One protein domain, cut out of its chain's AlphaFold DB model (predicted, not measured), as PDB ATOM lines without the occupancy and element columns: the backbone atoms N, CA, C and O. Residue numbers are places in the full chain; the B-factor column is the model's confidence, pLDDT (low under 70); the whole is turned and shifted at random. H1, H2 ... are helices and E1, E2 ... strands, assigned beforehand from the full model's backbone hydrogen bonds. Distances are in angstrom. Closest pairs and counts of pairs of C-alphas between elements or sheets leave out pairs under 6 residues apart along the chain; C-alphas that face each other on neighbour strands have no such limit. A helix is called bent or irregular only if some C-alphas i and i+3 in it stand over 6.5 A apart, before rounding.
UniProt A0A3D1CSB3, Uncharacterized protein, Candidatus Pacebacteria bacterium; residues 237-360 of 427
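What this domain is: This is residues 237 to 360 of the 427 residues of an uncharacterized protein of Candidatus Pacebacteria bacterium (UniProt A0A3D1CSB3). Two four-stranded sheets stand next to each other, joined through the short helix H4 near the middle; H1 crosses one face of the sheet E1 E8 E9 E10, and H2 covers part of one face of the sheet E5 E4 E6 E7, with H3 at that sheet's margin. The small hairpin of E2 and E3 sticks out from this body. The printed part has 124 residues, mixed in class, in the order H1 E1 E2 E3 E4 E5 H2 H3 E6 E7 H4 E8 E9 E10; the three sheets are antiparallel. It is compact, with a radius of gyration of the C-alphas of 14.2 A and spans of 40 by 39 by 28 A.

How they stand to each other: One sheet runs E5 (residues 292 to 295), E4 (281 to 286), E6 (321 to 326), E7 (333 to 336). Within hydrogen-bond range are N 284 and O 293 at 2.9 A, N 283 and O 324 at 2.9 A, and N 323 and O 335 at 2.9 A. H2 (300 to 309) is on this sheet at a height of 9.0 A, over E4, in two layers, helix on sheet; Lys 293 and Phe 306 have the closest C-alphas of E5 and H2, 6.6 A. H3 (314 to 320) only grazes it. E5, H2, H3 and E6 form a split strand-helix-strand unit, E4 between its strands, with a right-handed crossover. H4 (337 to 340) is on this sheet and on the sheet E1 (262 to 264), E8 (341 to 345), E9 (350 to 353), E10 (356 to 359). There N 263 and O 342 are 2.9 A apart, N 352 and O 343 2.8 A, N 351 and O 358 2.8 A; E8 E9 E10 form a meander, successive antiparallel neighbours. H1 (240 to 255) is on this second sheet, again two layers, at a height of 9.7 A and across the strands, at 82 degrees to E1 on the local plane. With residues 248 to 251 alone H1 only just touches H3, by 3 pairs of C-alphas within 8 A, the closest Ile 251 and Leu 314 at 6.5 A. The hairpin E2 (267 to 270) and E3 (273 to 276) has N 268 and O 275 at 2.9 A. Every O i to N i+4 pair is within range in H1 and H2; H3 has 1 of 3, and 1 of 4 O i to N i+3 pairs; H4 is too short.

Where its parts are: H1 begins at C-alpha 240 (389.608, 104.122, 61.328) and measures 22.5 A. E4 measures 17.1 A, E6 16.2 A and H2 14.1 A. H3 is irregular, C-alphas 316 and 319 being 7.8 A apart. E10 ends at C-alpha 359 (402.333, 107.624, 66.095).

The domain as a whole: The C-alphas farthest apart, of Ser 329 and Glu 347, are 41.6 A apart. The printed part has no cut and no long link. Mean pLDDT of the printed part is 82.5, under 70 at residues 257 to 261, 277 to 279, 288 and 327 to 332.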
ATOM      1  N   ILE A 237     396.978 109.748  63.658       90.44
ATOM      2  CA  ILE A 237     396.401 108.578  62.995       90.44
ATOM      3  C   ILE A 237     394.976 108.905  62.552       90.44
ATOM      4  O   ILE A 237     394.135 109.318  63.349       90.44
ATOM      5  N   THR A 238     394.693 108.701  61.265       91.12
ATOM      6  CA  THR A 238     393.361 108.931  60.673       91.12
ATOM      7  C   THR A 238     392.688 107.651  60.173       91.12
ATOM      8  O   THR A 238     391.481 107.657  59.909       91.12
ATOM      9  N   ASP A 239     393.431 106.541  60.080       93.06
ATOM     10  CA  ASP A 239     392.894 105.236  59.691       93.06
ATOM     11  C   ASP A 239     391.949 104.702  60.776       93.06
ATOM     12  O   ASP A 239     392.347 104.378  61.895       93.06
ATOM     13  N   LYS A 240     390.666 104.581  60.422       93.56
ATOM     14  CA  LYS A 240     389.608 104.122  61.328       93.56
ATOM     15  C   LYS A 240     389.779 102.672  61.777       93.56
ATOM     16  O   LYS A 240     389.337 102.343  62.875       93.56
ATOM     17  N   SER A 241     390.355 101.808  60.942       94.38
ATOM     18  CA  SER A 241     390.606 100.409  61.295       94.38
ATOM     19  C   SER A 241     391.701 100.321  62.351       94.38
ATOM     20  O   SER A 241     391.513  99.648  63.361       94.38
ATOM     21  N   LEU A 242     392.798 101.056  62.150       93.94
ATOM     22  CA  LEU A 242     393.892 101.131  63.118       93.94
ATOM     23  C   LEU A 242     393.431 101.773  64.432       93.94
ATOM     24  O   LEU A 242     393.657 101.211  65.496       93.94
ATOM     25  N   ILE A 243     392.686 102.884  64.372       94.25
ATOM     26  CA  ILE A 243     392.085 103.514  65.563       94.25
ATOM     27  C   ILE A 243     391.251 102.508  66.358       94.25
ATOM     28  O   ILE A 243     391.338 102.481  67.581       94.25
ATOM     29  N   LYS A 244     390.460 101.666  65.683       93.12
ATOM     30  CA  LYS A 244     389.647 100.653  66.357       93.12
ATOM     31  C   LYS A 244     390.513  99.601  67.062       93.12
ATOM     32  O   LYS A 244     390.205  99.242  68.191       93.12
ATOM     33  N   GLN A 245     391.587  99.138  66.423       93.62
ATOM     34  CA  GLN A 245     392.532  98.197  67.036       93.62
ATOM     35  C   GLN A 245     393.207  98.806  68.275       93.62
ATOM     36  O   GLN A 245     393.306  98.156  69.312       93.62
ATOM     37  N   LEU A 246     393.609 100.077  68.200       93.81
ATOM     38  CA  LEU A 246     394.195 100.800  69.332       93.81
ATOM     39  C   LEU A 246     393.182 101.037  70.458       93.81
ATOM     40  O   LEU A 246     393.520 100.900  71.632       93.81
ATOM     41  N   ASP A 247     391.926 101.338  70.122       94.06
ATOM     42  CA  ASP A 247     390.844 101.437  71.102       94.06
ATOM     43  C   ASP A 247     390.608 100.081  71.806       94.06
ATOM     44  O   ASP A 247     390.416 100.056  73.020       94.06
ATOM     45  N   GLU A 248     390.683  98.950  71.093       92.75
ATOM     46  CA  GLU A 248     390.604  97.602  71.685       92.75
ATOM     47  C   GLU A 248     391.768  97.347  72.666       92.75
ATOM     48  O   GLU A 248     391.532  96.900  73.792       92.75
ATOM     49  N   LYS A 249     393.006  97.719  72.307       92.12
ATOM     50  CA  LYS A 249     394.167  97.650  73.219       92.12
ATOM     51  C   LYS A 249     394.003  98.538  74.456       92.12
ATOM     52  O   LYS A 249     394.271  98.103  75.576       92.12
ATOM     53  N   LEU A 250     393.500  99.761  74.281       91.88
ATOM     54  CA  LEU A 250     393.206 100.681  75.383       91.88
ATOM     55  C   LEU A 250     392.167 100.096  76.351       91.88
ATOM     56  O   LEU A 250     392.304 100.238  77.564       91.88
ATOM     57  N   ILE A 251     391.126  99.438  75.832       91.25
ATOM     58  CA  ILE A 251     390.084  98.792  76.646       91.25
ATOM     59  C   ILE A 251     390.663  97.638  77.468       91.25
ATOM     60  O   ILE A 251     390.315  97.493  78.645       91.25
ATOM     61  N   LEU A 252     391.556  96.839  76.879       89.56
ATOM     62  CA  LEU A 252     392.273  95.788  77.602       89.56
ATOM     63  C   LEU A 252     393.105  96.389  78.741       89.56
ATOM     64  O   LEU A 252     392.929  95.994  79.893       89.56
ATOM     65  N   ALA A 253     393.898  97.427  78.462       88.19
ATOM     66  CA  ALA A 253     394.692  98.123  79.477       88.19
ATOM     67  C   ALA A 253     393.830  98.743  80.597       88.19
ATOM     68  O   ALA A 253     394.194  98.682  81.770       88.19
ATOM     69  N   LEU A 254     392.654  99.291  80.264       86.94
ATOM     70  CA  LEU A 254     391.675  99.795  81.239       86.94
ATOM     71  C   LEU A 254     391.081  98.696  82.124       86.94
ATOM     72  O   LEU A 254     390.575  99.006  83.202       86.94
ATOM     73  N   SER A 255     391.103  97.443  81.676       82.88
ATOM     74  CA  SER A 255     390.542  96.301  82.402       82.88
ATOM     75  C   SER A 255     391.563  95.647  83.339       82.88
ATOM     76  O   SER A 255     391.179  95.046  84.339       82.88
ATOM     77  N   GLU A 256     392.859  95.792  83.066       82.94
ATOM     78  CA  GLU A 256     393.941  95.201  83.858       82.94
ATOM     79  C   GLU A 256     394.283  96.033  85.104       82.94
ATOM     80  O   GLU A 256     394.431  97.254  85.048       82.94
ATOM     81  N   ASP A 257     394.425  95.395  86.269       67.50
ATOM     82  CA  ASP A 257     394.705  96.077  87.548       67.50
ATOM     83  C   ASP A 257     396.145  96.571  87.721       67.50
ATOM     84  O   ASP A 257     396.390  97.435  88.562       67.50
ATOM     85  N   SER A 258     397.078  96.085  86.905       62.06
ATOM     86  CA  SER A 258     398.511  96.386  87.002       62.06
ATOM     87  C   SER A 258     399.076  97.177  85.820       62.06
ATOM     88  O   SER A 258     400.294  97.309  85.724       62.06
ATOM     89  N   SER A 259     398.236  97.678  84.908       63.88
ATOM     90  CA  SER A 259     398.724  98.423  83.745       63.88
ATOM     91  C   SER A 259     399.392  99.733  84.182       63.88
ATOM     92  O   SER A 259     398.749 100.623  84.738       63.88
ATOM     93  N   THR A 260     400.698  99.856  83.931       61.12
ATOM     94  CA  THR A 260     401.467 101.097  84.131       61.12
ATOM     95  C   THR A 260     401.420 102.018  82.914       61.12
ATOM     96  O   THR A 260     401.836 103.172  83.014       61.12
ATOM     97  N   SER A 261     400.926 101.518  81.777       66.56
ATOM     98  CA  SER A 261     400.894 102.226  80.495       66.56
ATOM     99  C   SER A 261     399.720 103.191  80.360       66.56
ATOM    100  O   SER A 261     399.737 104.027  79.459       66.56
ATOM    101  N   ILE A 262     398.723 103.113  81.254       76.88
ATOM    102  CA  ILE A 262     397.571 104.016  81.284       76.88
ATOM    103  C   ILE A 262     397.526 104.866  82.551       76.88
ATOM    104  O   ILE A 262     397.629 104.373  83.674       76.88
ATOM    105  N   GLN A 263     397.317 106.165  82.373       80.50
ATOM    106  CA  GLN A 263     397.172 107.126  83.460       80.50
ATOM    107  C   GLN A 263     396.095 108.156  83.123       80.50
ATOM    108  O   GLN A 263     395.659 108.285  81.978       80.50
ATOM    109  N   VAL A 264     395.644 108.899  84.131       81.88
ATOM    110  CA  VAL A 264     394.793 110.069  83.898       81.88
ATOM    111  C   VAL A 264     395.691 111.253  83.559       81.88
ATOM    112  O   VAL A 264     396.683 111.507  84.234       81.88
ATOM    113  N   GLN A 265     395.350 111.976  82.497       77.50
ATOM    114  CA  GLN A 265     396.114 113.126  82.036       77.50
ATOM    115  C   GLN A 265     396.054 114.266  83.064       77.50
ATOM    116  O   GLN A 265     394.997 114.851  83.289       77.50
ATOM    117  N   GLU A 266     397.203 114.626  83.633       77.38
ATOM    118  CA  GLU A 266     397.313 115.745  84.581       77.38
ATOM    119  C   GLU A 266     397.389 117.107  83.882       77.38
ATOM    120  O   GLU A 266     396.905 118.113  84.402       77.38
ATOM    121  N   THR A 267     397.984 117.156  82.687       78.75
ATOM    122  CA  THR A 267     398.177 118.395  81.925       78.75
ATOM    123  C   THR A 267     397.762 118.240  80.470       78.75
ATOM    124  O   THR A 267     398.073 117.236  79.829       78.75
ATOM    125  N   ALA A 268     397.080 119.246  79.928       78.62
ATOM    126  CA  ALA A 268     396.721 119.347  78.515       78.62
ATOM    127  C   ALA A 268     397.159 120.701  77.942       78.62
ATOM    128  O   ALA A 268     397.262 121.685  78.673       78.62
ATOM    129  N   LEU A 269     397.392 120.771  76.633       79.00
ATOM    130  CA  LEU A 269     397.743 122.013  75.941       79.00
ATOM    131  C   LEU A 269     396.523 122.547  75.181       79.00
ATOM    132  O   LEU A 269     395.828 121.787  74.509       79.00
ATOM    133  N   SER A 270     396.243 123.848  75.256       77.31
ATOM    134  CA  SER A 270     395.264 124.500  74.376       77.31
ATOM    135  C   SER A 270     395.851 125.773  73.788       77.31
ATOM    136  O   SER A 270     395.938 126.807  74.452       77.31
ATOM    137  N   GLY A 271     396.255 125.697  72.520       81.94
ATOM    138  CA  GLY A 271     397.014 126.769  71.889       81.94
ATOM    139  C   GLY A 271     398.420 126.845  72.465       81.94
ATOM    140  O   GLY A 271     399.281 126.063  72.082       81.94
ATOM    141  N   ILE A 272     398.625 127.767  73.406       82.75
ATOM    142  CA  ILE A 272     399.881 127.963  74.153       82.75
ATOM    143  C   ILE A 272     399.699 127.802  75.668       82.75
ATOM    144  O   ILE A 272     400.676 127.895  76.409       82.75
ATOM    145  N   ASP A 273     398.460 127.635  76.137       78.44
ATOM    146  CA  ASP A 273     398.138 127.604  77.560       78.44
ATOM    147  C   ASP A 273     398.132 126.156  78.074       78.44
ATOM    148  O   ASP A 273     397.493 125.279  77.484       78.44
ATOM    149  N   PHE A 274     398.832 125.918  79.188       78.25
ATOM    150  CA  PHE A 274     398.793 124.647  79.915       78.25
ATOM    151  C   PHE A 274     397.562 124.596  80.820       78.25
ATOM    152  O   PHE A 274     397.377 125.441  81.699       78.25
ATOM    153  N   ILE A 275     396.733 123.581  80.617       74.31
ATOM    154  CA  ILE A 275     395.560 123.278  81.427       74.31
ATOM    155  C   ILE A 275     395.951 122.168  82.398       74.31
ATOM    156  O   ILE A 275     396.234 121.052  81.976       74.31
ATOM    157  N   PHE A 276     395.936 122.477  83.692       75.75
ATOM    158  CA  PHE A 276     396.139 121.509  84.767       75.75
ATOM    159  C   PHE A 276     394.780 120.918  85.149       75.75
ATOM    160  O   PHE A 276     393.886 121.632  85.612       75.75
ATOM    161  N   VAL A 277     394.590 119.642  84.823       69.75
ATOM    162  CA  VAL A 277     393.294 118.957  84.858       69.75
ATOM    163  C   VAL A 277     392.945 118.524  86.284       69.75
ATOM    164  O   VAL A 277     391.775 118.599  86.655       69.75
ATOM    165  N   ASP A 278     393.954 118.190  87.087       67.19
ATOM    166  CA  ASP A 278     393.905 117.791  88.503       67.19
ATOM    167  C   ASP A 278     393.211 118.800  89.437       67.19
ATOM    168  O   ASP A 278     392.710 118.431  90.495       67.19
ATOM    169  N   LYS A 279     393.111 120.070  89.034       68.75
ATOM    170  CA  LYS A 279     392.433 121.131  89.801       68.75
ATOM    171  C   LYS A 279     390.910 121.149  89.648       68.75
ATOM    172  O   LYS A 279     390.257 122.054  90.160       68.75
ATOM    173  N   ASN A 280     390.334 120.217  88.894       74.19
ATOM    174  CA  ASN A 280     388.900 120.189  88.620       74.19
ATOM    175  C   ASN A 280     388.186 119.117  89.443       74.19
ATOM    176  O   ASN A 280     388.749 118.087  89.785       74.19
ATOM    177  N   THR A 281     386.891 119.323  89.664       78.31
ATOM    178  CA  THR A 281     385.979 118.242  90.052       78.31
ATOM    179  C   THR A 281     385.446 117.550  88.805       78.31
ATOM    180  O   THR A 281     385.165 118.196  87.788       78.31
ATOM    181  N   PHE A 282     385.273 116.232  88.866       83.38
ATOM    182  CA  PHE A 282     384.926 115.433  87.699       83.38
ATOM    183  C   PHE A 282     383.564 114.774  87.839       83.38
ATOM    184  O   PHE A 282     383.181 114.244  88.882       83.38
ATOM    185  N   LYS A 283     382.828 114.763  86.730       86.88
ATOM    186  CA  LYS A 283     381.598 113.994  86.592       86.88
ATOM    187  C   LYS A 283     381.675 113.111  85.359       86.88
ATOM    188  O   LYS A 283     381.660 113.621  84.238       86.88
ATOM    189  N   ILE A 284     381.711 111.804  85.580       88.00
ATOM    190  CA  ILE A 284     381.686 110.772  84.543       88.00
ATOM    191  C   ILE A 284     380.221 110.432  84.262       88.00
ATOM    192  O   ILE A 284     379.436 110.280  85.201       88.00
ATOM    193  N   TYR A 285     379.823 110.368  82.992       88.69
ATOM    194  CA  TYR A 285     378.452 110.027  82.612       88.69
ATOM    195  C   TYR A 285     378.353 109.474  81.187       88.69
ATOM    196  O   TYR A 285     379.206 109.734  80.339       88.69
ATOM    197  N   ILE A 286     377.252 108.775  80.901       84.81
ATOM    198  CA  ILE A 286     376.876 108.368  79.540       84.81
ATOM    199  C   ILE A 286     375.683 109.204  79.079       84.81
ATOM    200  O   ILE A 286     374.647 109.289  79.752       84.81
ATOM    201  N   ARG A 287     375.814 109.849  77.916       74.38
ATOM    202  CA  ARG A 287     374.744 110.682  77.353       74.38
ATOM    203  C   ARG A 287     373.541 109.810  76.975       74.38
ATOM    204  O   ARG A 287     373.681 108.859  76.223       74.38
ATOM    205  N   GLY A 288     372.355 110.169  77.471       69.94
ATOM    206  CA  GLY A 288     371.094 109.483  77.151       69.94
ATOM    207  C   GLY A 288     370.709 108.336  78.089       69.94
ATOM    208  O   GLY A 288     369.557 107.923  78.056       69.94
ATOM    209  N   VAL A 289     371.615 107.875  78.963       73.19
ATOM    210  CA  VAL A 289     371.362 106.743  79.884       73.19
ATOM    211  C   VAL A 289     371.151 107.211  81.336       73.19
ATOM    212  O   VAL A 289     370.664 106.470  82.177       73.19
ATOM    213  N   GLY A 290     371.479 108.470  81.656       71.25
ATOM    214  CA  GLY A 290     371.245 109.064  82.985       71.25
ATOM    215  C   GLY A 290     372.226 108.623  84.082       71.25
ATOM    216  O   GLY A 290     372.181 109.171  85.186       71.25
ATOM    217  N   LEU A 291     373.139 107.700  83.772       78.31
ATOM    218  CA  LEU A 291     374.195 107.218  84.662       78.31
ATOM    219  C   LEU A 291     375.234 108.309  84.910       78.31
ATOM    220  O   LEU A 291     375.682 108.970  83.968       78.31
ATOM    221  N   LYS A 292     375.613 108.507  86.176       82.12
ATOM    222  CA  LYS A 292     376.560 109.547  86.583       82.12
ATOM    223  C   LYS A 292     377.333 109.149  87.840       82.12
ATOM    224  O   LYS A 292     376.719 108.740  88.819       82.12
ATOM    225  N   LYS A 293     378.640 109.392  87.843       81.44
ATOM    226  CA  LYS A 293     379.496 109.362  89.036       81.44
ATOM    227  C   LYS A 293     380.197 110.704  89.175       81.44
ATOM    228  O   LYS A 293     380.683 111.252  88.188       81.44
ATOM    229  N   VAL A 294     380.183 111.262  90.381       78.75
ATOM    230  CA  VAL A 294     380.907 112.493  90.716       78.75
ATOM    231  C   VAL A 294     382.101 112.092  91.564       78.75
ATOM    232  O   VAL A 294     381.927 111.381  92.550       78.75
ATOM    233  N   THR A 295     383.286 112.548  91.182       76.88
ATOM    234  CA  THR A 295     384.524 112.338  91.930       76.88
ATOM    235  C   THR A 295     385.302 113.648  92.034       76.88
ATOM    236  O   THR A 295     385.184 114.528  91.177       76.88
ATOM    237  N   LYS A 296     386.059 113.805  93.120       74.25
ATOM    238  CA  LYS A 296     386.930 114.970  93.320       74.25
ATOM    239  C   LYS A 296     388.212 114.853  92.507       74.25
ATOM    240  O   LYS A 296     388.666 115.851  91.977       74.25
ATOM    241  N   GLU A 297     388.723 113.638  92.374       77.44
ATOM    242  CA  GLU A 297     389.922 113.319  91.609       77.44
ATOM    243  C   GLU A 297     389.542 112.258  90.586       77.44
ATOM    244  O   GLU A 297     388.824 111.313  90.903       77.44
ATOM    245  N   LEU A 298     389.958 112.432  89.335       81.75
ATOM    246  CA  LEU A 298     389.732 111.418  88.319       81.75
ATOM    247  C   LEU A 298     390.876 110.409  88.391       81.75
ATOM    248  O   LEU A 298     392.003 110.739  88.039       81.75
ATOM    249  N   THR A 299     390.586 109.187  88.835       86.19
ATOM    250  CA  THR A 299     391.556 108.083  88.847       86.19
ATOM    251  C   THR A 299     391.113 106.944  87.928       86.19
ATOM    252  O   THR A 299     389.926 106.796  87.627       86.19
ATOM    253  N   ILE A 300     392.051 106.085  87.508       86.06
ATOM    254  CA  ILE A 300     391.715 104.860  86.758       86.06
ATOM    255  C   ILE A 300     390.778 103.959  87.574       86.06
ATOM    256  O   ILE A 300     389.860 103.354  87.024       86.06
ATOM    257  N   LYS A 301     390.941 103.933  88.902       86.19
ATOM    258  CA  LYS A 301     390.037 103.214  89.799       86.19
ATOM    259  C   LYS A 301     388.608 103.759  89.724       86.19
ATOM    260  O   LYS A 301     387.677 102.978  89.572       86.19
ATOM    261  N   ASP A 302     388.423 105.080  89.746       85.81
ATOM    262  CA  ASP A 302     387.085 105.679  89.645       85.81
ATOM    263  C   ASP A 302     386.379 105.325  88.337       85.81
ATOM    264  O   ASP A 302     385.160 105.122  88.336       85.81
ATOM    265  N   LEU A 303     387.143 105.246  87.242       86.38
ATOM    266  CA  LEU A 303     386.656 104.816  85.935       86.38
ATOM    267  C   LEU A 303     386.232 103.346  85.956       86.38
ATOM    268  O   LEU A 303     385.121 103.039  85.525       86.38
ATOM    269  N   LYS A 304     387.064 102.453  86.501       87.69
ATOM    270  CA  LYS A 304     386.747 101.023  86.650       87.69
ATOM    271  C   LYS A 304     385.515 100.789  87.515       87.69
ATOM    272  O   LYS A 304     384.615 100.043  87.129       87.69
ATOM    273  N   ASP A 305     385.439 101.466  88.654       87.88
ATOM    274  CA  ASP A 305     384.285 101.414  89.547       87.88
ATOM    275  C   ASP A 305     383.024 101.904  88.812       87.88
ATOM    276  O   ASP A 305     381.992 101.247  88.851       87.88
ATOM    277  N   PHE A 306     383.099 103.011  88.059       88.44
ATOM    278  CA  PHE A 306     381.960 103.492  87.267       88.44
ATOM    279  C   PHE A 306     381.506 102.480  86.206       88.44
ATOM    280  O   PHE A 306     380.305 102.277  86.032       88.44
ATOM    281  N   VAL A 307     382.448 101.855  85.498       88.12
ATOM    282  CA  VAL A 307     382.162 100.853  84.461       88.12
ATOM    283  C   VAL A 307     381.503  99.615  85.067       88.12
ATOM    284  O   VAL A 307     380.457  99.180  84.581       88.12
ATOM    285  N   SER A 308     382.067  99.091  86.157       87.38
ATOM    286  CA  SER A 308     381.585  97.880  86.829       87.38
ATOM    287  C   SER A 308     380.247  98.082  87.550       87.38
ATOM    288  O   SER A 308     379.330  97.291  87.344       87.38
ATOM    289  N   GLU A 309     380.078  99.166  88.316       89.12
ATOM    290  CA  GLU A 309     378.830  99.484  89.038       89.12
ATOM    291  C   GLU A 309     377.623  99.618  88.099       89.12
ATOM    292  O   GLU A 309     376.484  99.376  88.501       89.12
ATOM    293  N   ASN A 310     377.865 100.011  86.846       86.88
ATOM    294  CA  ASN A 310     376.820 100.290  85.867       86.88
ATOM    295  C   ASN A 310     376.756  99.265  84.720       86.88
ATOM    296  O   ASN A 310     375.975  99.469  83.792       86.88
ATOM    297  N   ASN A 311     377.531  98.171  84.784       86.12
ATOM    298  CA  ASN A 311     377.611  97.125  83.753       86.12
ATOM    299  C   ASN A 311     377.817  97.685  82.331       86.12
ATOM    300  O   ASN A 311     377.123  97.294  81.392       86.12
ATOM    301  N   ILE A 312     378.735  98.643  82.185       87.50
ATOM    302  CA  ILE A 312     379.028  99.298  80.903       87.50
ATOM    303  C   ILE A 312     379.946  98.395  80.071       87.50
ATOM    304  O   ILE A 312     381.004  97.987  80.548       87.50
ATOM    305  N   ASP A 313     379.587  98.127  78.814       89.06
ATOM    306  CA  ASP A 313     380.466  97.421  77.875       89.06
ATOM    307  C   ASP A 313     381.358  98.423  77.135       89.06
ATOM    308  O   ASP A 313     380.932  99.104  76.201       89.06
ATOM    309  N   LEU A 314     382.626  98.505  77.541       87.12
ATOM    310  CA  LEU A 314     383.577  99.446  76.953       87.12
ATOM    311  C   LEU A 314     383.762  99.255  75.439       87.12
ATOM    312  O   LEU A 314     383.958 100.251  74.748       87.12
ATOM    313  N   ASN A 315     383.613  98.042  74.898       86.94
ATOM    314  CA  ASN A 315     383.759  97.806  73.454       86.94
ATOM    315  C   ASN A 315     382.711  98.556  72.627       86.94
ATOM    316  O   ASN A 315     382.988  98.996  71.511       86.94
ATOM    317  N   SER A 316     381.500  98.706  73.162       86.06
ATOM    318  CA  SER A 316     380.391  99.367  72.472       86.06
ATOM    319  C   SER A 316     380.089 100.777  72.996       86.06
ATOM    320  O   SER A 316     379.449 101.569  72.290       86.06
ATOM    321  N   ASP A 317     380.564 101.119  74.197       88.00
ATOM    322  CA  ASP A 317     380.203 102.352  74.899       88.00
ATOM    323  C   ASP A 317     381.361 103.327  75.160       88.00
ATOM    324  O   ASP A 317     381.069 104.463  75.543       88.00
ATOM    325  N   LEU A 318     382.635 102.976  74.912       88.81
ATOM    326  CA  LEU A 318     383.795 103.848  75.197       88.81
ATOM    327  C   LEU A 318     383.600 105.291  74.693       88.81
ATOM    328  O   LEU A 318     383.735 106.253  75.449       88.81
ATOM    329  N   GLU A 319     383.186 105.450  73.434       87.50
ATOM    330  CA  GLU A 319     382.948 106.756  72.797       87.50
ATOM    331  C   GLU A 319     381.766 107.543  73.395       87.50
ATOM    332  O   GLU A 319     381.681 108.782  73.295       87.50
ATOM    333  N   LYS A 320     380.829 106.836  74.031       89.88
ATOM    334  CA  LYS A 320     379.626 107.411  74.647       89.88
ATOM    335  C   LYS A 320     379.908 107.957  76.043       89.88
ATOM    336  O   LYS A 320     379.165 108.837  76.495       89.88
ATOM    337  N   ILE A 321     380.971 107.490  76.703       90.06
ATOM    338  CA  ILE A 321     381.390 107.984  78.016       90.06
ATOM    339  C   ILE A 321     381.968 109.390  77.858       90.06
ATOM    340  O   ILE A 321     382.928 109.635  77.122       90.06
ATOM    341  N   LYS A 322     381.366 110.341  78.571       90.75
ATOM    342  CA  LYS A 322     381.815 111.728  78.648       90.75
ATOM    343  C   LYS A 322     382.221 112.051  80.076       90.75
ATOM    344  O   LYS A 322     381.606 111.595  81.040       90.75
ATOM    345  N   VAL A 323     383.228 112.901  80.196       88.00
ATOM    346  CA  VAL A 323     383.685 113.430  81.474       88.00
ATOM    347  C   VAL A 323     383.543 114.943  81.423       88.00
ATOM    348  O   VAL A 323     383.992 115.608  80.485       88.00
ATOM    349  N   ARG A 324     382.847 115.488  82.420       86.50
ATOM    350  CA  ARG A 324     382.788 116.926  82.667       86.50
ATOM    351  C   ARG A 324     383.805 117.264  83.746       86.50
ATOM    352  O   ARG A 324     383.648 116.803  84.871       86.50
ATOM    353  N   ALA A 325     384.791 118.075  83.387       83.19
ATOM    354  CA  ALA A 325     385.703 118.709  84.323       83.19
ATOM    355  C   ALA A 325     385.132 120.085  84.664       83.19
ATOM    356  O   ALA A 325     384.973 120.929  83.781       83.19
ATOM    357  N   SER A 326     384.761 120.284  85.921       77.69
ATOM    358  CA  SER A 326     384.281 121.557  86.445       77.69
ATOM    359  C   SER A 326     385.371 122.166  87.307       77.69
ATOM    360  O   SER A 326     385.782 121.568  88.300       77.69
ATOM    361  N   ASN A 327     385.809 123.365  86.937       69.06
ATOM    362  CA  ASN A 327     386.664 124.146  87.812       69.06
ATOM    363  C   ASN A 327     385.878 124.622  89.043       69.06
ATOM    364  O   ASN A 327     384.647 124.558  89.096       69.06
ATOM    365  N   ASP A 328     386.626 125.182  89.975       62.50
ATOM    366  CA  ASP A 328     386.267 126.051  91.096       62.50
ATOM    367  C   ASP A 328     385.081 127.018  90.910       62.50
ATOM    368  O   ASP A 328     384.569 127.578  91.868       62.50
ATOM    369  N   SER A 329     384.632 127.275  89.689       56.38
ATOM    370  CA  SER A 329     383.541 128.200  89.403       56.38
ATOM    371  C   SER A 329     382.340 127.485  88.756       56.38
ATOM    372  O   SER A 329     381.454 128.106  88.203       56.38
ATOM    373  N   GLU A 330     382.288 126.151  88.736       54.78
ATOM    374  CA  GLU A 330     381.293 125.343  87.993       54.78
ATOM    375  C   GLU A 330     381.254 125.570  86.461       54.78
ATOM    376  O   GLU A 330     380.561 124.844  85.725       54.78
ATOM    377  N   SER A 331     382.048 126.515  85.943       59.69
ATOM    378  CA  SER A 331     382.281 126.736  84.519       59.69
ATOM    379  C   SER A 331     383.225 125.655  83.985       59.69
ATOM    380  O   SER A 331     384.426 125.827  83.816       59.69
ATOM    381  N   GLY A 332     382.657 124.472  83.779       68.81
ATOM    382  CA  GLY A 332     383.380 123.309  83.286       68.81
ATOM    383  C   GLY A 332     383.381 123.156  81.770       68.81
ATOM    384  O   GLY A 332     382.592 123.775  81.051       68.81
ATOM    385  N   PHE A 333     384.215 122.241  81.292       77.31
ATOM    386  CA  PHE A 333     384.162 121.716  79.932       77.31
ATOM    387  C   PHE A 333     383.831 120.222  79.957       77.31
ATOM    388  O   PHE A 333     383.977 119.535  80.967       77.31
ATOM    389  N   THR A 334     383.309 119.711  78.847       84.44
ATOM    390  CA  THR A 334     383.000 118.288  78.677       84.44
ATOM    391  C   THR A 334     383.765 117.763  77.481       84.44
ATOM    392  O   THR A 334     383.670 118.342  76.397       84.44
ATOM    393  N   LYS A 335     384.464 116.644  77.661       87.00
ATOM    394  CA  LYS A 335     385.163 115.931  76.589       87.00
ATOM    395  C   LYS A 335     384.906 114.412  76.697       87.00
ATOM    396  O   LYS A 335     384.376 113.952  77.714       87.00
ATOM    397  N   PRO A 336     385.162 113.634  75.628       90.56
ATOM    398  CA  PRO A 336     385.127 112.170  75.680       90.56
ATOM    399  C   PRO A 336     386.091 111.617  76.732       90.56
ATOM    400  O   PRO A 336     387.074 112.282  77.044       90.56
ATOM    401  N   LEU A 337     385.847 110.405  77.238       90.06
ATOM    402  CA  LEU A 337     386.740 109.768  78.215       90.06
ATOM    403  C   LEU A 337     388.201 109.742  77.739       90.06
ATOM    404  O   LEU A 337     389.080 110.133  78.499       90.06
ATOM    405  N   LYS A 338     388.442 109.385  76.469       91.75
ATOM    406  CA  LYS A 338     389.788 109.331  75.871       91.75
ATOM    407  C   LYS A 338     390.585 110.631  76.017       91.75
ATOM    408  O   LYS A 338     391.801 110.585  76.089       91.75
ATOM    409  N   TYR A 339     389.917 111.785  76.111       87.75
ATOM    410  CA  TYR A 339     390.584 113.073  76.332       87.75
ATOM    411  C   TYR A 339     391.303 113.158  77.682       87.75
ATOM    412  O   TYR A 339     392.249 113.914  77.819       87.75
ATOM    413  N   PHE A 340     390.833 112.421  78.685       86.12
ATOM    414  CA  PHE A 340     391.392 112.440  80.033       86.12
ATOM    415  C   PHE A 340     392.364 111.286  80.277       86.12
ATOM    416  O   PHE A 340     392.850 111.138  81.394       86.12
ATOM    417  N   LEU A 341     392.619 110.456  79.265       88.06
ATOM    418  CA  LEU A 341     393.497 109.302  79.366       88.06
ATOM    419  C   LEU A 341     394.823 109.604  78.676       88.06
ATOM    420  O   LEU A 341     394.866 110.143  77.571       88.06
ATOM    421  N   ASP A 342     395.900 109.217  79.340       85.56
ATOM    422  CA  ASP A 342     397.238 109.165  78.787       85.56
ATOM    423  C   ASP A 342     397.624 107.697  78.647       85.56
ATOM    424  O   ASP A 342     397.682 106.979  79.645       85.56
ATOM    425  N   TYR A 343     397.816 107.245  77.413       87.25
ATOM    426  CA  TYR A 343     398.156 105.861  77.116       87.25
ATOM    427  C   TYR A 343     399.273 105.799  76.082       87.25
ATOM    428  O   TYR A 343     399.304 106.612  75.150       87.25
ATOM    429  N   VAL A 344     400.186 104.849  76.262       85.38
ATOM    430  CA  VAL A 344     401.278 104.544  75.335       85.38
ATOM    431  C   VAL A 344     401.249 103.046  75.043       85.38
ATOM    432  O   VAL A 344     401.268 102.232  75.963       85.38
ATOM    433  N   ASP A 345     401.189 102.707  73.761       84.69
ATOM    434  CA  ASP A 345     401.397 101.361  73.244       84.69
ATOM    435  C   ASP A 345     402.893 101.193  72.946       84.69
ATOM    436  O   ASP A 345     403.404 101.692  71.940       84.69
ATOM    437  N   GLU A 346     403.603 100.553  73.879       72.50
ATOM    438  CA  GLU A 346     405.052 100.322  73.806       72.50
ATOM    439  C   GLU A 346     405.447  99.238  72.788       72.50
ATOM    440  O   GLU A 346     406.632  99.071  72.501       72.50
ATOM    441  N   GLU A 347     404.493  98.475  72.250       77.12
ATOM    442  CA  GLU A 347     404.795  97.460  71.235       77.12
ATOM    443  C   GLU A 347     404.833  98.088  69.840       77.12
ATOM    444  O   GLU A 347     405.770  97.852  69.076       77.12
ATOM    445  N   ASP A 348     403.856  98.948  69.542       77.00
ATOM    446  CA  ASP A 348     403.621  99.449  68.185       77.00
ATOM    447  C   ASP A 348     403.919 100.956  68.003       77.00
ATOM    448  O   ASP A 348     403.586 101.536  66.972       77.00
ATOM    449  N   ASN A 349     404.582 101.615  68.966       81.50
ATOM    450  CA  ASN A 349     404.957 103.043  68.916       81.50
ATOM    451  C   ASN A 349     403.772 104.020  68.762       81.50
ATOM    452  O   ASN A 349     403.904 105.110  68.183       81.50
ATOM    453  N   TYR A 350     402.617 103.670  69.325       87.50
ATOM    454  CA  TYR A 350     401.428 104.520  69.307       87.50
ATOM    455  C   TYR A 350     401.142 105.123  70.675       87.50
ATOM    456  O   TYR A 350     401.506 104.591  71.721       87.50
ATOM    457  N   PHE A 351     400.462 106.263  70.697       87.44
ATOM    458  CA  PHE A 351     400.040 106.879  71.942       87.44
ATOM    459  C   PHE A 351     398.756 107.682  71.798       87.44
ATOM    460  O   PHE A 351     398.429 108.220  70.741       87.44
ATOM    461  N   LEU A 352     398.048 107.807  72.913       88.62
ATOM    462  CA  LEU A 352     396.864 108.636  73.040       88.62
ATOM    463  C   LEU A 352     397.256 110.017  73.575       88.62
ATOM    464  O   LEU A 352     397.998 110.139  74.557       88.62
ATOM    465  N   MET A 353     396.767 111.075  72.937       84.38
ATOM    466  CA  MET A 353     396.927 112.448  73.407       84.38
ATOM    467  C   MET A 353     395.674 113.249  73.085       84.38
ATOM    468  O   MET A 353     395.196 113.244  71.955       84.38
ATOM    469  N   ASP A 354     395.122 113.931  74.092       82.12
ATOM    470  CA  ASP A 354     393.897 114.728  73.964       82.12
ATOM    471  C   ASP A 354     392.729 113.948  73.312       82.12
ATOM    472  O   ASP A 354     391.847 114.516  72.665       82.12
ATOM    473  N   GLY A 355     392.708 112.624  73.504       87.12
ATOM    474  CA  GLY A 355     391.703 111.712  72.961       87.12
ATOM    475  C   GLY A 355     391.884 111.318  71.495       87.12
ATOM    476  O   GLY A 355     390.992 110.667  70.949       87.12
ATOM    477  N   ILE A 356     393.004 111.690  70.878       90.00
ATOM    478  CA  ILE A 356     393.372 111.357  69.501       90.00
ATOM    479  C   ILE A 356     394.580 110.419  69.530       90.00
ATOM    480  O   ILE A 356     395.449 110.538  70.395       90.00
ATOM    481  N   TRP A 357     394.611 109.463  68.604       92.25
ATOM    482  CA  TRP A 357     395.730 108.545  68.447       92.25
ATOM    483  C   TRP A 357     396.828 109.155  67.588       92.25
ATOM    484  O   TRP A 357     396.567 109.765  66.548       92.25
ATOM    485  N   HIS A 358     398.055 108.945  68.033       88.62
ATOM    486  CA  HIS A 358     399.258 109.438  67.403       88.62
ATOM    487  C   HIS A 358     400.293 108.325  67.287       88.62
ATOM    488  O   HIS A 358     400.360 107.433  68.129       88.62
ATOM    489  N   GLU A 359     401.125 108.422  66.264       86.62
ATOM    490  CA  GLU A 359     402.333 107.624  66.095       86.62
ATOM    491  C   GLU A 359     403.549 108.484  66.443       86.62
ATOM    492  O   GLU A 359     403.623 109.663  66.061       86.62
ATOM    493  N   PHE A 360     404.502 107.923  67.189       77.25
ATOM    494  CA  PHE A 360     405.797 108.576  67.367       77.25
ATOM    495  C   PHE A 360     406.501 108.675  66.009       77.25
ATOM    496  O   PHE A 360     406.547 107.722  65.241       77.25
TER     497      PHE A 360